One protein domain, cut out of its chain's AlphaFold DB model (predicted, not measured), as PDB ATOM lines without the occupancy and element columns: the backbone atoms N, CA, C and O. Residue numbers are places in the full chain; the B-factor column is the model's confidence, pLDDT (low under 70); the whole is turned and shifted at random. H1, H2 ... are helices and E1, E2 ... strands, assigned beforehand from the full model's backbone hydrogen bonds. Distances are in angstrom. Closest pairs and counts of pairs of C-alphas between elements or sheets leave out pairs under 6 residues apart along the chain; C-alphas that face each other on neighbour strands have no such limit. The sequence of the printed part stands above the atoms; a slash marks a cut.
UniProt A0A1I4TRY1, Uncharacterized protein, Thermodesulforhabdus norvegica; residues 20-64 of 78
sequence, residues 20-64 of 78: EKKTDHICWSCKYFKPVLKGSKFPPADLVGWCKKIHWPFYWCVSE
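Overview. This is residues 20 to 64 of the 78 residues of an uncharacterized protein of Thermodesulforhabdus norvegica (UniProt A0A1I4TRY1). This is a small domain with little regular structure: a short helix, H1, grazes a small meander sheet, E1 to E3, each strand the antiparallel neighbour of the one before, and loops make up much of the rest. The printed part has 45 residues, in the order H1, E1, E2, E3, with 16 in named elements, of mixed class. It is compact, with a radius of gyration of the C-alphas of 10.0 A, and spans 24 by 23 by 14 A.

Arrangement. H1, residues 26 to 29, is on the sheet but only grazes it, with residues 26 to 28. It is too short for any O i to N i+4 pair; its one O i to N i+3 pair is within range. The closest C-alphas of H1 and E1, residues 33 to 35, are those of Cys 27 and Phe 33, 5.8 A apart. E1 and E2, residues 47 to 51, form a hairpin at 154 degrees, with N 34 and O 50 at 2.9 A. E2 and E3, residues 60 to 63, form another at 152 degrees, with N 62 and O 49 at 2.8 A.

Along the chain. H1 begins at C-alpha 26 (-11.167, -38.007, -40.418). E2 is 11.5 A long and E3, 9.4 A long, ends at C-alpha 63 (-7.785, -25.858, -39.689).

Size, cuts and confidence. The printed part has no cut. The E1 to E2 link is long. Residues 56 to 57 are under pLDDT 70.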
ATOM      1  N   GLU A  20      -9.578 -27.088 -52.218       88.81
ATOM      2  CA  GLU A  20      -8.367 -26.252 -52.311       88.81
ATOM      3  C   GLU A  20      -7.168 -26.946 -51.643       88.81
ATOM      4  O   GLU A  20      -6.048 -26.897 -52.144       88.81
ATOM      5  N   LYS A  21      -7.422 -27.654 -50.537       88.56
ATOM      6  CA  LYS A  21      -6.410 -28.342 -49.728       88.56
ATOM      7  C   LYS A  21      -6.805 -29.790 -49.464       88.56
ATOM      8  O   LYS A  21      -7.989 -30.110 -49.435       88.56
ATOM      9  N   LYS A  22      -5.825 -30.661 -49.221       87.69
ATOM     10  CA  LYS A  22      -6.037 -32.032 -48.731       87.69
ATOM     11  C   LYS A  22      -5.168 -32.273 -47.507       87.69
ATOM     12  O   LYS A  22      -4.017 -31.855 -47.483       87.69
ATOM     13  N   THR A  23      -5.739 -32.938 -46.514       91.38
ATOM     14  CA  THR A  23      -5.127 -33.185 -45.204       91.38
ATOM     15  C   THR A  23      -5.593 -34.539 -44.666       91.38
ATOM     16  O   THR A  23      -6.506 -35.142 -45.224       91.38
ATOM     17  N   ASP A  24      -5.037 -34.995 -43.545       93.25
ATOM     18  CA  ASP A  24      -5.330 -36.327 -42.987       93.25
ATOM     19  C   ASP A  24      -6.507 -36.340 -41.990       93.25
ATOM     20  O   ASP A  24      -6.605 -37.206 -41.120       93.25
ATOM     21  N   HIS A  25      -7.419 -35.367 -42.073       92.56
ATOM     22  CA  HIS A  25      -8.552 -35.299 -41.149       92.56
ATOM     23  C   HIS A  25      -9.548 -36.431 -41.405       92.56
ATOM     24  O   HIS A  25     -10.006 -36.634 -42.532       92.56
ATOM     25  N   ILE A  26     -10.044 -37.056 -40.335       94.06
ATOM     26  CA  ILE A  26     -11.167 -38.007 -40.418       94.06
ATOM     27  C   ILE A  26     -12.420 -37.369 -41.052       94.06
ATOM     28  O   ILE A  26     -13.260 -38.047 -41.644       94.06
ATOM     29  N   CYS A  27     -12.528 -36.039 -40.970       92.44
ATOM     30  CA  CYS A  27     -13.599 -35.236 -41.547       92.44
ATOM     31  C   CYS A  27     -13.779 -35.438 -43.060       92.44
ATOM     32  O   CYS A  27     -14.907 -35.315 -43.527       92.44
ATOM     33  N   TRP A  28     -12.738 -35.797 -43.818       91.69
ATOM     34  CA  TRP A  28     -12.850 -36.038 -45.267       91.69
ATOM     35  C   TRP A  28     -13.838 -37.145 -45.628       91.69
ATOM     36  O   TRP A  28     -14.486 -37.086 -46.669       91.69
ATOM     37  N   SER A  29     -14.003 -38.108 -44.725       91.31
ATOM     38  CA  SER A  29     -14.938 -39.223 -44.869       91.31
ATOM     39  C   SER A  29     -16.235 -38.997 -44.084       91.31
ATOM     40  O   SER A  29     -16.955 -39.957 -43.812       91.31
ATOM     41  N   CYS A  30     -16.509 -37.760 -43.647       92.44
ATOM     42  CA  CYS A  30     -17.671 -37.399 -42.838       92.44
ATOM     43  C   CYS A  30     -18.751 -36.718 -43.683       92.44
ATOM     44  O   CYS A  30     -18.484 -35.743 -44.388       92.44
ATOM     45  N   LYS A  31     -20.010 -37.135 -43.520       91.31
ATOM     46  CA  LYS A  31     -21.154 -36.588 -44.274       91.31
ATOM     47  C   LYS A  31     -21.432 -35.097 -44.036       91.31
ATOM     48  O   LYS A  31     -22.104 -34.436 -44.833       91.31
ATOM     49  N   TYR A  32     -20.933 -34.549 -42.930       91.00
ATOM     50  CA  TYR A  32     -21.153 -33.152 -42.549       91.00
ATOM     51  C   TYR A  32     -20.021 -32.214 -42.933       91.00
ATOM     52  O   TYR A  32     -20.185 -30.999 -42.785       91.00
ATOM     53  N   PHE A  33     -18.894 -32.747 -43.396       91.31
ATOM     54  CA  PHE A  33     -17.753 -31.929 -43.755       91.31
ATOM     55  C   PHE A  33     -17.999 -31.221 -45.087       91.31
ATOM     56  O   PHE A  33     -18.516 -31.799 -46.048       91.31
ATOM     57  N   LYS A  34     -17.660 -29.937 -45.130       90.00
ATOM     58  CA  LYS A  34     -17.660 -29.136 -46.349       90.00
ATOM     59  C   LYS A  34     -16.262 -28.568 -46.543       90.00
ATOM     60  O   LYS A  34     -15.868 -27.722 -45.743       90.00
ATOM     61  N   PRO A  35     -15.510 -29.041 -47.550       91.12
ATOM     62  CA  PRO A  35     -14.190 -28.504 -47.812       91.12
ATOM     63  C   PRO A  35     -14.292 -27.103 -48.414       91.12
ATOM     64  O   PRO A  35     -15.253 -26.781 -49.119       91.12
ATOM     65  N   VAL A  36     -13.262 -26.295 -48.181       91.25
ATOM     66  CA  VAL A  36     -13.012 -25.088 -48.967       91.25
ATOM     67  C   VAL A  36     -12.712 -25.514 -50.402       91.25
ATOM     68  O   VAL A  36     -11.884 -26.393 -50.648       91.25
ATOM     69  N   LEU A  37     -13.415 -24.909 -51.355       90.31
ATOM     70  CA  LEU A  37     -13.321 -25.257 -52.770       90.31
ATOM     71  C   LEU A  37     -12.221 -24.473 -53.466       90.31
ATOM     72  O   LEU A  37     -11.995 -23.304 -53.135       90.31
ATOM     73  N   LYS A  38     -11.607 -25.093 -54.476       89.44
ATOM     74  CA  LYS A  38     -10.568 -24.445 -55.265       89.44
ATOM     75  C   LYS A  38     -11.067 -23.135 -55.883       89.44
ATOM     76  O   LYS A  38     -12.114 -23.122 -56.532       89.44
ATOM     77  N   GLY A  39     -10.323 -22.046 -55.702       86.12
ATOM     78  CA  GLY A  39     -10.682 -20.722 -56.234       86.12
ATOM     79  C   GLY A  39     -11.694 -19.937 -55.389       86.12
ATOM     80  O   GLY A  39     -12.251 -18.938 -55.853       86.12
ATOM     81  N   SER A  40     -11.932 -20.359 -54.144       84.44
ATOM     82  CA  SER A  40     -12.687 -19.564 -53.171       84.44
ATOM     83  C   SER A  40     -11.952 -18.248 -52.874       84.44
ATOM     84  O   SER A  40     -10.766 -18.260 -52.567       84.44
ATOM     85  N   LYS A  41     -12.648 -17.102 -52.946       79.56
ATOM     86  CA  LYS A  41     -12.016 -15.767 -52.846       79.56
ATOM     87  C   LYS A  41     -11.623 -15.335 -51.429       79.56
ATOM     88  O   LYS A  41     -10.730 -14.510 -51.295       79.56
ATOM     89  N   PHE A  42     -12.297 -15.843 -50.396       75.56
ATOM     90  CA  PHE A  42     -12.111 -15.383 -49.012       75.56
ATOM     91  C   PHE A  42     -12.144 -16.490 -47.933       75.56
ATOM     92  O   PHE A  42     -12.752 -16.277 -46.883       75.56
ATOM     93  N   PRO A  43     -11.549 -17.683 -48.124       80.06
ATOM     94  CA  PRO A  43     -11.281 -18.551 -46.984       80.06
ATOM     95  C   PRO A  43     -10.097 -17.992 -46.170       80.06
ATOM     96  O   PRO A  43      -9.144 -17.476 -46.762       80.06
ATOM     97  N   PRO A  44     -10.109 -18.099 -44.830       82.56
ATOM     98  CA  PRO A  44      -8.894 -17.960 -44.038       82.56
ATOM     99  C   PRO A  44      -7.794 -18.869 -44.591       82.56
ATOM    100  O   PRO A  44      -8.074 -19.979 -45.052       82.56
ATOM    101  N   ALA A  45      -6.552 -18.386 -44.561       85.12
ATOM    102  CA  ALA A  45      -5.437 -19.042 -45.231       85.12
ATOM    103  C   ALA A  45      -5.175 -20.460 -44.720       85.12
ATOM    104  O   ALA A  45      -4.605 -21.237 -45.467       85.12
ATOM    105  N   ASP A  46      -5.595 -20.803 -43.505       89.31
ATOM    106  CA  ASP A  46      -5.397 -22.092 -42.843       89.31
ATOM    107  C   ASP A  46      -6.638 -23.002 -42.870       89.31
ATOM    108  O   ASP A  46      -6.579 -24.156 -42.446       89.31
ATOM    109  N   LEU A  47      -7.770 -22.517 -43.385       91.69
ATOM    110  CA  LEU A  47      -9.031 -23.247 -43.349       91.69
ATOM    111  C   LEU A  47      -9.080 -24.335 -44.431       91.69
ATOM    112  O   LEU A  47      -8.997 -24.053 -45.627       91.69
ATOM    113  N   VAL A  48      -9.300 -25.584 -44.020       92.31
ATOM    114  CA  VAL A  48      -9.515 -26.724 -44.932       92.31
ATOM    115  C   VAL A  48     -10.997 -26.902 -45.247       92.31
ATOM    116  O   VAL A  48     -11.369 -27.340 -46.335       92.31
ATOM    117  N   GLY A  49     -11.866 -26.559 -44.301       92.06
ATOM    118  CA  GLY A  49     -13.308 -26.696 -44.441       92.06
ATOM    119  C   GLY A  49     -14.038 -26.409 -43.142       92.06
ATOM    120  O   GLY A  49     -13.459 -25.905 -42.183       92.06
ATOM    121  N   TRP A  50     -15.315 -26.758 -43.094       91.94
ATOM    122  CA  TRP A  50     -16.131 -26.588 -41.901       91.94
ATOM    123  C   TRP A  50     -17.063 -27.773 -41.668       91.94
ATOM    124  O   TRP A  50     -17.510 -28.458 -42.596       91.94
ATOM    125  N   CYS A  51     -17.356 -28.031 -40.397       92.00
ATOM    126  CA  CYS A  51     -18.329 -29.031 -39.990       92.00
ATOM    127  C   CYS A  51     -19.718 -28.401 -39.905       92.00
ATOM    128  O   CYS A  51     -19.950 -27.487 -39.119       92.00
ATOM    129  N   LYS A  52     -20.682 -28.945 -40.654       90.19
ATOM    130  CA  LYS A  52     -22.082 -28.496 -40.578       90.19
ATOM    131  C   LYS A  52     -22.841 -28.983 -39.337       90.19
ATOM    132  O   LYS A  52     -23.960 -28.535 -39.117       90.19
ATOM    133  N   LYS A  53     -22.281 -29.931 -38.574       91.00
ATOM    134  CA  LYS A  53     -22.936 -30.541 -37.401       91.00
ATOM    135  C   LYS A  53     -22.561 -29.862 -36.081       91.00
ATOM    136  O   LYS A  53     -23.398 -29.775 -35.193       91.00
ATOM    137  N   ILE A  54     -21.328 -29.378 -35.949       88.12
ATOM    138  CA  ILE A  54     -20.842 -28.679 -34.749       88.12
ATOM    139  C   ILE A  54     -20.888 -27.176 -35.062       88.12
ATOM    140  O   ILE A  54     -20.170 -26.745 -35.959       88.12
ATOM    141  N   HIS A  55     -21.768 -26.406 -34.404       70.88
ATOM    142  CA  HIS A  55     -22.197 -25.086 -34.912       70.88
ATOM    143  C   HIS A  55     -22.042 -23.868 -33.981       70.88
ATOM    144  O   HIS A  55     -22.526 -22.801 -34.345       70.88
ATOM    145  N   TRP A  56     -21.462 -23.978 -32.779       59.19
ATOM    146  CA  TRP A  56     -21.600 -22.886 -31.802       59.19
ATOM    147  C   TRP A  56     -20.342 -22.013 -31.653       59.19
ATOM    148  O   TRP A  56     -19.298 -22.559 -31.293       59.19
ATOM    149  N   PRO A  57     -20.412 -20.675 -31.854       63.19
ATOM    150  CA  PRO A  57     -21.495 -19.879 -32.465       63.19
ATOM    151  C   PRO A  57     -21.451 -19.856 -34.011       63.19
ATOM    152  O   PRO A  57     -22.309 -19.246 -34.646       63.19
ATOM    153  N   PHE A  58     -20.463 -20.517 -34.618       73.44
ATOM    154  CA  PHE A  58     -20.309 -20.695 -36.064       73.44
ATOM    155  C   PHE A  58     -20.079 -22.173 -36.392       73.44
ATOM    156  O   PHE A  58     -19.779 -22.973 -35.502       73.44
ATOM    157  N   TYR A  59     -20.172 -22.547 -37.674       79.69
ATOM    158  CA  TYR A  59     -19.680 -23.857 -38.101       79.69
ATOM    159  C   TYR A  59     -18.253 -24.067 -37.599       79.69
ATOM    160  O   TYR A  59     -17.413 -23.176 -37.725       79.69
ATOM    161  N   TRP A  60     -17.985 -25.245 -37.039       86.88
ATOM    162  CA  TRP A  60     -16.653 -25.583 -36.566       86.88
ATOM    163  C   TRP A  60     -15.681 -25.582 -37.745       86.88
ATOM    164  O   TRP A  60     -15.751 -26.452 -38.622       86.88
ATOM    165  N   CYS A  61     -14.805 -24.582 -37.759       89.75
ATOM    166  CA  CYS A  61     -13.738 -24.428 -38.730       89.75
ATOM    167  C   CYS A  61     -12.692 -25.522 -38.520       89.75
ATOM    168  O   CYS A  61     -12.202 -25.737 -37.414       89.75
ATOM    169  N   VAL A  62     -12.358 -26.227 -39.594       91.06
ATOM    170  CA  VAL A  62     -11.337 -27.270 -39.592       91.06
ATOM    171  C   VAL A  62     -10.068 -26.661 -40.175       91.06
ATOM    172  O   VAL A  62      -9.997 -26.426 -41.383       91.06
ATOM    173  N   SER A  63      -9.106 -26.365 -39.302       91.75
ATOM    174  CA  SER A  63      -7.785 -25.858 -39.689       91.75
ATOM    175  C   SER A  63      -6.933 -26.967 -40.308       91.75
ATOM    176  O   SER A  63      -7.175 -28.146 -40.061       91.75
ATOM    177  N   GLU A  64      -5.941 -26.596 -41.110       92.19
ATOM    178  CA  GLU A  64      -4.959 -27.522 -41.683       92.19
ATOM    179  C   GLU A  64      -3.924 -28.016 -40.673       92.19
ATOM    180  O   GLU A  64      -3.321 -29.068 -40.879       92.19
TER     181      GLU A  64